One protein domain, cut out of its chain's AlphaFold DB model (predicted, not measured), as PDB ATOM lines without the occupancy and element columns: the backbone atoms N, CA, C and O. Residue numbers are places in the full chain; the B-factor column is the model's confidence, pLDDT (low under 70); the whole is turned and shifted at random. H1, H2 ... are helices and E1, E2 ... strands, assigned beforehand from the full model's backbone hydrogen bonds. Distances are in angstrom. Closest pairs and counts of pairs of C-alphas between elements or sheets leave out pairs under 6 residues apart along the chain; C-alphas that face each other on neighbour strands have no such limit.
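This is residues 120 to 201 of the 206 residues of an uncharacterized protein of Raineyella sp. CBA3103 (UniProt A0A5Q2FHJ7). A small, strongly twisted sheet of four strands has the helix H3 over one face, near the edge strand E4, and no named helix over the other face. H1 stands beside the strands at one end of the sheet, H2 lies farther out beyond that end, and the link of residues 153 to 160 between E1 and E2 reaches to the opposite end of the domain. The printed part has 82 residues with three named helices and four named strands, in the order H1 H2 E1 E2 E3 H3 E4; the sheet runs E3 E2 E1 E4 and is mixed, and the class is mixed, helices and strands. The whole is compact, with a radius of gyration of the C-alphas of 12.7 A and spans of 36 by 26 by 25 A.

H1, residues 120 to 127, is on the sheet at the sheet's level, at a height of 1.8 A. H2, residues 130 to 136, and H1 meet only through their link; H2 is not on the sheet. E1, residues 148 to 152, and E2, residues 161 to 166, form an antiparallel hairpin at 149 degrees, with N 150 and O 163 2.9 A apart. The closest C-alphas of H1 and E2 are those of Ala 126 and Thr 166, 5.6 A apart. E2 and E3, residues 169 to 174, form another antiparallel hairpin, with N 164 and O 171 2.8 A apart; E1, E2 and E3 make a meander, each strand the antiparallel neighbour of the one before. H3, residues 182 to 192, is on the sheet at a height of 7.9 A and makes two layers with it. It lies over E4, residues 198 to 200, and runs along the strands, at 0 degrees to E4 on the local plane; their closest C-alphas, of Glu 186 and Val 199, are 5.3 A apart. E4 is parallel to E1 at 18 degrees, with N 200 and O 149 2.8 A apart. E3, H3 and E4 form a split strand-helix-strand unit, E2 and E1 standing between its two strands, with a right-handed crossover. H1 and H3 are apart. In H1 and H3 every O i to N i+4 pair is within hydrogen-bond range; in H2 1 of 3 is, beside 2 of 4 O i to N i+3 pairs.

H1 begins at C-alpha 120 (138.173, 170.230, 76.312) and measures 10.5 A from first to last C-alpha; H2 measures 10.2 A. E1 spans 12.2 A, E2 15.2 A and E3 16.9 A. H3 spans 15.5 A, and E4, 6.2 A long, ends at C-alpha 200 (136.697, 154.690, 82.343).

The C-alphas farthest apart, of Asp 143 and Gly 157, are 37.5 A apart. The printed part has no cut, and the link from H2 to E1, 11 residues, is long. Residues 127 to 147 and 156 to 157 have pLDDT under 70; the mean of the printed part is 74.9.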
ATOM      1  N   TRP A 120     137.570 171.561  76.384       87.38
ATOM      2  CA  TRP A 120     138.173 170.230  76.312       87.38
ATOM      3  C   TRP A 120     139.671 170.243  76.616       87.38
ATOM      4  O   TRP A 120     140.121 169.409  77.393       87.38
ATOM      5  N   ASP A 121     140.425 171.227  76.124       86.00
ATOM      6  CA  ASP A 121     141.872 171.315  76.366       86.00
ATOM      7  C   ASP A 121     142.179 171.568  77.851       86.00
ATOM      8  O   ASP A 121     143.141 171.052  78.430       86.00
ATOM      9  N   ARG A 122     141.322 172.349  78.518       83.12
ATOM     10  CA  ARG A 122     141.456 172.632  79.950       83.12
ATOM     11  C   ARG A 122     141.014 171.448  80.803       83.12
ATOM     12  O   ARG A 122     141.598 171.206  81.860       83.12
ATOM     13  N   PHE A 123     139.984 170.734  80.360       82.19
ATOM     14  CA  PHE A 123     139.536 169.491  80.976       82.19
ATOM     15  C   PHE A 123     140.640 168.419  80.894       82.19
ATOM     16  O   PHE A 123     140.935 167.773  81.900       82.19
ATOM     17  N   ALA A 124     141.359 168.365  79.767       79.44
ATOM     18  CA  ALA A 124     142.578 167.579  79.564       79.44
ATOM     19  C   ALA A 124     143.628 167.826  80.608       79.44
ATOM     20  O   ALA A 124     144.029 166.906  81.315       79.44
ATOM     21  N   ALA A 125     144.033 169.086  80.723       79.38
ATOM     22  CA  ALA A 125     145.146 169.461  81.567       79.38
ATOM     23  C   ALA A 125     144.882 169.099  83.035       79.38
ATOM     24  O   ALA A 125     145.806 168.731  83.756       79.38
ATOM     25  N   ALA A 126     143.621 169.161  83.480       75.25
ATOM     26  CA  ALA A 126     143.241 168.734  84.824       75.25
ATOM     27  C   ALA A 126     143.319 167.221  85.021       75.25
ATOM     28  O   ALA A 126     143.677 166.761  86.104       75.25
ATOM     29  N   SER A 127     143.006 166.453  83.980       67.69
ATOM     30  CA  SER A 127     143.091 165.000  84.014       67.69
ATOM     31  C   SER A 127     144.519 164.464  83.936       67.69
ATOM     32  O   SER A 127     144.690 163.284  84.171       67.69
ATOM     33  N   THR A 128     145.537 165.282  83.640       67.31
ATOM     34  CA  THR A 128     146.948 164.849  83.538       67.31
ATOM     35  C   THR A 128     147.741 165.018  84.846       67.31
ATOM     36  O   THR A 128     148.906 164.637  84.909       67.31
ATOM     37  N   GLY A 129     147.151 165.582  85.910       63.06
ATOM     38  CA  GLY A 129     147.830 165.718  87.210       63.06
ATOM     39  C   GLY A 129     148.226 164.359  87.816       63.06
ATOM     40  O   GLY A 129     147.501 163.392  87.619       63.06
ATOM     41  N   ASP A 130     149.348 164.302  88.549       56.75
ATOM     42  CA  ASP A 130     150.086 163.112  89.055       56.75
ATOM     43  C   ASP A 130     149.263 161.861  89.468       56.75
ATOM     44  O   ASP A 130     149.726 160.737  89.284       56.75
ATOM     45  N   ASP A 131     148.026 162.004  89.956       54.97
ATOM     46  CA  ASP A 131     147.128 160.882  90.307       54.97
ATOM     47  C   ASP A 131     146.478 160.174  89.094       54.97
ATOM     48  O   ASP A 131     145.842 159.118  89.214       54.97
ATOM     49  N   ALA A 132     146.602 160.756  87.904       52.25
ATOM     50  CA  ALA A 132     146.177 160.173  86.638       52.25
ATOM     51  C   ALA A 132     147.340 159.574  85.838       52.25
ATOM     52  O   ALA A 132     147.127 158.623  85.085       52.25
ATOM     53  N   ALA A 133     148.565 160.062  86.063       48.97
ATOM     54  CA  ALA A 133     149.782 159.560  85.427       48.97
ATOM     55  C   ALA A 133     150.031 158.072  85.743       48.97
ATOM     56  O   ALA A 133     150.427 157.318  84.865       48.97
ATOM     57  N   SER A 134     149.682 157.615  86.952       55.28
ATOM     58  CA  SER A 134     149.783 156.197  87.341       55.28
ATOM     59  C   SER A 134     148.790 155.261  86.625       55.28
ATOM     60  O   SER A 134     148.932 154.050  86.755       55.28
ATOM     61  N   MET A 135     147.772 155.779  85.926       49.50
ATOM     62  CA  MET A 135     146.762 154.972  85.213       49.50
ATOM     63  C   MET A 135     146.842 155.108  83.688       49.50
ATOM     64  O   MET A 135     146.405 154.202  82.982       49.50
ATOM     65  N   ALA A 136     147.411 156.202  83.173       49.84
ATOM     66  CA  ALA A 136     147.714 156.335  81.747       49.84
ATOM     67  C   ALA A 136     148.721 155.270  81.265       49.84
ATOM     68  O   ALA A 136     148.662 154.864  80.107       49.84
ATOM     69  N   ASP A 137     149.567 154.757  82.166       49.84
ATOM     70  CA  ASP A 137     150.526 153.681  81.880       49.84
ATOM     71  C   ASP A 137     149.863 152.337  81.507       49.84
ATOM     72  O   ASP A 137     150.438 151.575  80.734       49.84
ATOM     73  N   ASP A 138     148.632 152.059  81.962       51.84
ATOM     74  CA  ASP A 138     147.879 150.851  81.565       51.84
ATOM     75  C   ASP A 138     147.024 151.072  80.299       51.84
ATOM     76  O   ASP A 138     146.653 150.118  79.615       51.84
ATOM     77  N   ALA A 139     146.742 152.332  79.946       51.22
ATOM     78  CA  ALA A 139     146.088 152.727  78.693       51.22
ATOM     79  C   ALA A 139     147.102 153.061  77.575       51.22
ATOM     80  O   ALA A 139     146.746 153.690  76.569       51.22
ATOM     81  N   ALA A 140     148.362 152.647  77.759       45.66
ATOM     82  CA  ALA A 140     149.493 152.903  76.878       45.66
ATOM     83  C   ALA A 140     149.231 152.370  75.460       45.66
ATOM     84  O   ALA A 140     149.341 151.180  75.160       45.66
ATOM     85  N   GLY A 141     148.849 153.292  74.584       51.62
ATOM     86  CA  GLY A 141     148.484 153.043  73.193       51.62
ATOM     87  C   GLY A 141     147.624 154.154  72.593       51.62
ATOM     88  O   GLY A 141     147.528 154.243  71.371       51.62
ATOM     89  N   THR A 142     147.029 155.020  73.423       54.72
ATOM     90  CA  THR A 142     146.212 156.151  72.958       54.72
ATOM     91  C   THR A 142     146.798 157.466  73.479       54.72
ATOM     92  O   THR A 142     146.381 157.967  74.515       54.72
ATOM     93  N   ASP A 143     147.768 158.031  72.757       52.69
ATOM     94  CA  ASP A 143     148.478 159.278  73.116       52.69
ATOM     95  C   ASP A 143     147.605 160.557  73.080       52.69
ATOM     96  O   ASP A 143     148.118 161.659  73.247       52.69
ATOM     97  N   ASP A 144     146.289 160.445  72.879       59.59
ATOM     98  CA  ASP A 144     145.382 161.590  72.691       59.59
ATOM     99  C   ASP A 144     144.216 161.607  73.697       59.59
ATOM    100  O   ASP A 144     143.126 162.088  73.394       59.59
ATOM    101  N   VAL A 145     144.408 161.046  74.901       55.50
ATOM    102  CA  VAL A 145     143.381 161.059  75.960       55.50
ATOM    103  C   VAL A 145     143.531 162.303  76.846       55.50
ATOM    104  O   VAL A 145     144.503 162.492  77.566       55.50
ATOM    105  N   VAL A 146     142.503 163.138  76.793       58.03
ATOM    106  CA  VAL A 146     142.369 164.546  77.205       58.03
ATOM    107  C   VAL A 146     141.260 164.661  78.270       58.03
ATOM    108  O   VAL A 146     140.666 165.705  78.489       58.03
ATOM    109  N   GLY A 147     140.902 163.577  78.949       63.59
ATOM    110  CA  GLY A 147     139.898 163.623  80.009       63.59
ATOM    111  C   GLY A 147     139.433 162.235  80.395       63.59
ATOM    112  O   GLY A 147     139.041 161.461  79.522       63.59
ATOM    113  N   VAL A 148     139.459 161.931  81.696       70.62
ATOM    114  CA  VAL A 148     138.998 160.644  82.230       70.62
ATOM    115  C   VAL A 148     137.861 160.879  83.209       70.62
ATOM    116  O   VAL A 148     138.047 161.450  84.286       70.62
ATOM    117  N   VAL A 149     136.673 160.405  82.845       80.06
ATOM    118  CA  VAL A 149     135.559 160.271  83.788       80.06
ATOM    119  C   VAL A 149     135.651 158.881  84.398       80.06
ATOM    120  O   VAL A 149     135.524 157.893  83.680       80.06
ATOM    121  N   ARG A 150     135.891 158.786  85.707       78.56
ATOM    122  CA  ARG A 150     136.016 157.489  86.387       78.56
ATOM    123  C   ARG A 150     134.677 157.029  86.922       78.56
ATOM    124  O   ARG A 150     133.910 157.820  87.465       78.56
ATOM    125  N   THR A 151     134.437 155.733  86.845       80.75
ATOM    126  CA  THR A 151     133.321 155.101  87.539       80.75
ATOM    127  C   THR A 151     133.816 154.501  88.852       80.75
ATOM    128  O   THR A 151     134.677 153.629  88.882       80.75
ATOM    129  N   ILE A 152     133.317 155.008  89.977       83.00
ATOM    130  CA  ILE A 152     133.634 154.499  91.311       83.00
ATOM    131  C   ILE A 152     132.489 153.606  91.751       83.00
ATOM    132  O   ILE A 152     131.352 154.061  91.908       83.00
ATOM    133  N   ARG A 153     132.809 152.341  92.021       83.12
ATOM    134  CA  ARG A 153     131.836 151.394  92.552       83.12
ATOM    135  C   ARG A 153     131.321 151.849  93.915       83.12
ATOM    136  O   ARG A 153     132.092 152.124  94.843       83.12
ATOM    137  N   GLY A 154     130.003 151.882  94.058       77.00
ATOM    138  CA  GLY A 154     129.347 152.173  95.321       77.00
ATOM    139  C   GLY A 154     129.672 151.112  96.377       77.00
ATOM    140  O   GLY A 154     129.606 149.905  96.137       77.00
ATOM    141  N   ARG A 155     130.010 151.541  97.600       78.88
ATOM    142  CA  ARG A 155     130.084 150.631  98.761       78.88
ATOM    143  C   ARG A 155     128.667 150.228  99.184       78.88
ATOM    144  O   ARG A 155     127.751 151.019  99.005       78.88
ATOM    145  N   TRP A 156     128.497 149.048  99.796       69.75
ATOM    146  CA  TRP A 156     127.221 148.528 100.333       69.75
ATOM    147  C   TRP A 156     126.212 149.622 100.731       69.75
ATOM    148  O   TRP A 156     126.416 150.352 101.703       69.75
ATOM    149  N   GLY A 157     125.118 149.715  99.968       69.44
ATOM    150  CA  GLY A 157     124.042 150.685 100.184       69.44
ATOM    151  C   GLY A 157     124.220 152.052  99.509       69.44
ATOM    152  O   GLY A 157     123.395 152.930  99.747       69.44
ATOM    153  N   ARG A 158     125.256 152.248  98.685       76.44
ATOM    154  CA  ARG A 158     125.444 153.416  97.810       76.44
ATOM    155  C   ARG A 158     125.458 152.976  96.348       76.44
ATOM    156  O   ARG A 158     125.961 151.895  96.057       76.44
ATOM    157  N   ALA A 159     124.904 153.810  95.472       79.38
ATOM    158  CA  ALA A 159     124.980 153.623  94.028       79.38
ATOM    159  C   ALA A 159     126.403 153.896  93.517       79.38
ATOM    160  O   ALA A 159     127.202 154.548  94.205       79.38
ATOM    161  N   ASP A 160     126.696 153.396  92.320       83.44
ATOM    162  CA  ASP A 160     127.920 153.729  91.596       83.44
ATOM    163  C   ASP A 160     127.956 155.226  91.278       83.44
ATOM    164  O   ASP A 160     126.916 155.886  91.170       83.44
ATOM    165  N   ARG A 161     129.161 155.782  91.178       86.12
ATOM    166  CA  ARG A 161     129.384 157.221  91.018       86.12
ATOM    167  C   ARG A 161     130.273 157.508  89.828       86.12
ATOM    168  O   ARG A 161     131.244 156.797  89.614       86.12
ATOM    169  N   TYR A 162     129.989 158.587  89.117       85.75
ATOM    170  CA  TYR A 162     130.948 159.208  88.223       85.75
ATOM    171  C   TYR A 162     131.793 160.208  89.002       85.75
ATOM    172  O   TYR A 162     131.263 161.036  89.741       85.75
ATOM    173  N   LEU A 163     133.104 160.124  88.817       86.69
ATOM    174  CA  LEU A 163     134.088 161.080  89.289       86.69
ATOM    175  C   LEU A 163     134.648 161.816  88.071       86.69
ATOM    176  O   LEU A 163     135.345 161.231  87.241       86.69
ATOM    177  N   PHE A 164     134.359 163.108  87.994       84.06
ATOM    178  CA  PHE A 164     134.889 164.023  86.997       84.06
ATOM    179  C   PHE A 164     136.077 164.764  87.605       84.06
ATOM    180  O   PHE A 164     135.921 165.516  88.571       84.06
ATOM    181  N   VAL A 165     137.271 164.558  87.058       81.88
ATOM    182  CA  VAL A 165     138.463 165.306  87.474       81.88
ATOM    183  C   VAL A 165     138.456 166.643  86.737       81.88
ATOM    184  O   VAL A 165     138.757 166.702  85.550       81.88
ATOM    185  N   THR A 166     138.058 167.715  87.424       81.38
ATOM    186  CA  THR A 166     138.023 169.068  86.846       81.38
ATOM    187  C   THR A 166     139.196 169.912  87.359       81.38
ATOM    188  O   THR A 166     139.722 169.628  88.438       81.38
ATOM    189  N   PRO A 167     139.582 171.003  86.664       75.00
ATOM    190  CA  PRO A 167     140.628 171.919  87.134       75.00
ATOM    191  C   PRO A 167     140.364 172.546  88.508       75.00
ATOM    192  O   PRO A 167     141.281 173.055  89.143       75.00
ATOM    193  N   GLU A 168     139.107 172.570  88.951       78.56
ATOM    194  CA  GLU A 168     138.705 173.149  90.237       78.56
ATOM    195  C   GLU A 168     138.603 172.099  91.353       78.56
ATOM    196  O   GLU A 168     138.289 172.434  92.496       78.56
ATOM    197  N   GLY A 169     138.875 170.835  91.025       76.81
ATOM    198  CA  GLY A 169     138.795 169.696  91.924       76.81
ATOM    199  C   GLY A 169     137.880 168.585  91.403       76.81
ATOM    200  O   GLY A 169     137.177 168.749  90.399       76.81
ATOM    201  N   PRO A 170     137.883 167.427  92.079       82.25
ATOM    202  CA  PRO A 170     137.008 166.318  91.738       82.25
ATOM    203  C   PRO A 170     135.539 166.684  91.968       82.25
ATOM    204  O   PRO A 170     135.169 167.201  93.026       82.25
ATOM    205  N   TRP A 171     134.694 166.371  90.991       82.38
ATOM    206  CA  TRP A 171     133.245 166.470  91.100       82.38
ATOM    207  C   TRP A 171     132.625 165.074  90.991       82.38
ATOM    208  O   TRP A 171     132.944 164.322  90.074       82.38
ATOM    209  N   GLU A 172     131.764 164.710  91.942       85.50
ATOM    210  CA  GLU A 172     131.124 163.392  91.999       85.50
ATOM    211  C   GLU A 172     129.613 163.494  91.771       85.50
ATOM    212  O   GLU A 172     128.949 164.329  92.393       85.50
ATOM    213  N   CYS A 173     129.049 162.573  90.989       83.69
ATOM    214  CA  CYS A 173     127.604 162.336  90.940       83.69
ATOM    215  C   CYS A 173     127.268 160.850  90.900       83.69
ATOM    216  O   CYS A 173     128.074 160.041  90.455       83.69
ATOM    217  N   GLU A 174     126.083 160.463  91.369       83.69
ATOM    218  CA  GLU A 174     125.642 159.072  91.244       83.69
ATOM    219  C   GLU A 174     125.276 158.788  89.781       83.69
ATOM    220  O   GLU A 174     124.653 159.616  89.114       83.69
ATOM    221  N   VAL A 175     125.675 157.618  89.272       82.94
ATOM    222  CA  VAL A 175     125.398 157.178  87.886       82.94
ATOM    223  C   VAL A 175     123.909 157.253  87.577       82.94
ATOM    224  O   VAL A 175     123.438 157.729  86.550       82.94
ATOM    225  N   ASP A 176     123.195 156.817  88.587       80.06
ATOM    226  CA  ASP A 176     121.778 156.641  88.717       80.06
ATOM    227  C   ASP A 176     120.989 157.969  88.627       80.06
ATOM    228  O   ASP A 176     119.761 157.947  88.515       80.06
ATOM    229  N   ASP A 177     121.661 159.120  88.693       77.69
ATOM    230  CA  ASP A 177     121.014 160.429  88.614       77.69
ATOM    231  C   ASP A 177     121.146 161.121  87.240       77.69
ATOM    232  O   ASP A 177     120.429 162.083  86.966       77.69
ATOM    233  N   LEU A 178     122.017 160.630  86.350       76.44
ATOM    234  CA  LEU A 178     122.212 161.207  85.011       76.44
ATOM    235  C   LEU A 178     121.148 160.776  83.992       76.44
ATOM    236  O   LEU A 178     121.130 161.307  82.889       76.44
ATOM    237  N   GLY A 179     120.291 159.799  84.310       75.62
ATOM    238  CA  GLY A 179     119.253 159.299  83.390       75.62
ATOM    239  C   GLY A 179     119.786 158.664  82.091       75.62
ATOM    240  O   GLY A 179     119.005 158.222  81.252       75.62
ATOM    241  N   ILE A 180     121.108 158.592  81.923       82.69
ATOM    242  CA  ILE A 180     121.802 158.093  80.736       82.69
ATOM    243  C   ILE A 180     122.633 156.875  81.122       82.69
ATOM    244  O   ILE A 180     123.240 156.823  82.192       82.69
ATOM    245  N   THR A 181     122.657 155.871  80.244       85.00
ATOM    246  CA  THR A 181     123.469 154.675  80.467       85.00
ATOM    247  C   THR A 181     124.959 155.010  80.356       85.00
ATOM    248  O   THR A 181     125.342 155.835  79.525       85.00
ATOM    249  N   PRO A 182     125.837 154.340  81.120       85.38
ATOM    250  CA  PRO A 182     127.272 154.605  81.058       85.38
ATOM    251  C   PRO A 182     127.869 154.517  79.648       85.38
ATOM    252  O   PRO A 182     128.677 155.363  79.280       85.38
ATOM    253  N   ALA A 183     127.393 153.570  78.837       84.62
ATOM    254  CA  ALA A 183     127.795 153.433  77.438       84.62
ATOM    255  C   ALA A 183     127.342 154.619  76.564       84.62
ATOM    256  O   ALA A 183     128.099 155.085  75.718       84.62
ATOM    257  N   ALA A 184     126.126 155.138  76.770       87.06
ATOM    258  CA  ALA A 184     125.639 156.302  76.030       87.06
ATOM    259  C   ALA A 184     126.377 157.587  76.440       87.06
ATOM    260  O   ALA A 184     126.680 158.419  75.584       87.06
ATOM    261  N   LEU A 185     126.717 157.728  77.727       87.75
ATOM    262  CA  LEU A 185     127.547 158.827  78.218       87.75
ATOM    263  C   LEU A 185     128.947 158.775  77.595       87.75
ATOM    264  O   LEU A 185     129.412 159.785  77.071       87.75
ATOM    265  N   GLU A 186     129.588 157.603  77.603       88.06
ATOM    266  CA  GLU A 186     130.890 157.395  76.963       88.06
ATOM    267  C   GLU A 186     130.840 157.732  75.473       88.06
ATOM    268  O   GLU A 186     131.633 158.543  75.000       88.06
ATOM    269  N   GLN A 187     129.881 157.163  74.738       87.25
ATOM    270  CA  GLN A 187     129.763 157.379  73.300       87.25
ATOM    271  C   GLN A 187     129.551 158.858  72.964       87.25
ATOM    272  O   GLN A 187     130.142 159.359  72.008       87.25
ATOM    273  N   SER A 188     128.751 159.567  73.761       86.88
ATOM    274  CA  SER A 188     128.496 160.988  73.540       86.88
ATOM    275  C   SER A 188     129.727 161.830  73.868       86.88
ATOM    276  O   SER A 188     130.151 162.631  73.040       86.88
ATOM    277  N   LEU A 189     130.367 161.612  75.023       87.69
ATOM    278  CA  LEU A 189     131.602 162.318  75.380       87.69
ATOM    279  C   LEU A 189     132.695 162.079  74.341       87.69
ATOM    280  O   LEU A 189     133.364 163.026  73.934       87.69
ATOM    281  N   ARG A 190     132.826 160.849  73.843       86.62
ATOM    282  CA  ARG A 190     133.759 160.504  72.771       86.62
ATOM    283  C   ARG A 190     133.421 161.218  71.461       86.62
ATOM    284  O   ARG A 190     134.330 161.701  70.796       86.62
ATOM    285  N   LEU A 191     132.142 161.315  71.096       87.94
ATOM    286  CA  LEU A 191     131.702 162.016  69.887       87.94
ATOM    287  C   LEU A 191     132.025 163.519  69.957       87.94
ATOM    288  O   LEU A 191     132.638 164.053  69.036       87.94
ATOM    289  N   TYR A 192     131.674 164.186  71.062       87.06
ATOM    290  CA  TYR A 192     131.861 165.635  71.219       87.06
ATOM    291  C   TYR A 192     133.314 166.051  71.429       87.06
ATOM    292  O   TYR A 192     133.723 167.101  70.943       87.06
ATOM    293  N   SER A 193     134.101 165.210  72.097       84.62
ATOM    294  CA  SER A 193     135.539 165.427  72.275       84.62
ATOM    295  C   SER A 193     136.378 164.973  71.078       84.62
ATOM    296  O   SER A 193     137.601 165.024  71.152       84.62
ATOM    297  N   GLN A 194     135.763 164.488  69.990       86.69
ATOM    298  CA  GLN A 194     136.463 163.930  68.823       86.69
ATOM    299  C   GLN A 194     137.411 162.765  69.166       86.69
ATOM    300  O   GLN A 194     138.456 162.591  68.549       86.69
ATOM    301  N   GLY A 195     137.042 161.951  70.156       82.75
ATOM    302  CA  GLY A 195     137.843 160.823  70.632       82.75
ATOM    303  C   GLY A 195     138.823 161.168  71.748       82.75
ATOM    304  O   GLY A 195     139.459 160.255  72.267       82.75
ATOM    305  N   ARG A 196     138.912 162.442  72.140       79.00
ATOM    306  CA  ARG A 196     139.884 162.904  73.125       79.00
ATOM    307  C   ARG A 196     139.463 162.618  74.569       79.00
ATOM    308  O   ARG A 196     140.306 162.422  75.425       79.00
ATOM    309  N   CYS A 197     138.175 162.546  74.885       78.38
ATOM    310  CA  CYS A 197     137.702 162.186  76.225       78.38
ATOM    311  C   CYS A 197     137.313 160.704  76.270       78.38
ATOM    312  O   CYS A 197     136.535 160.238  75.435       78.38
ATOM    313  N   LEU A 198     137.799 159.988  77.286       77.38
ATOM    314  CA  LEU A 198     137.396 158.613  77.578       77.38
ATOM    315  C   LEU A 198     136.656 158.555  78.917       77.38
ATOM    316  O   LEU A 198     136.983 159.253  79.878       77.38
ATOM    317  N   VAL A 199     135.637 157.705  78.984       78.38
ATOM    318  CA  VAL A 199     135.003 157.345  80.252       78.38
ATOM    319  C   VAL A 199     135.564 155.994  80.645       78.38
ATOM    320  O   VAL A 199     135.391 155.011  79.933       78.38
ATOM    321  N   ASP A 200     136.239 155.946  81.784       79.56
ATOM    322  CA  ASP A 200     136.697 154.690  82.343       79.56
ATOM    323  C   ASP A 200     135.511 153.972  82.999       79.56
ATOM    324  O   ASP A 200     135.083 154.278  84.121       79.56
ATOM    325  N   LEU A 201     134.950 153.025  82.249       78.06
ATOM    326  CA  LEU A 201     133.872 152.141  82.682       78.06
ATOM    327  C   LEU A 201     134.377 150.896  83.427       78.06
ATOM    328  O   LEU A 201     133.551 150.084  83.841       78.06
TER     329      LEU A 201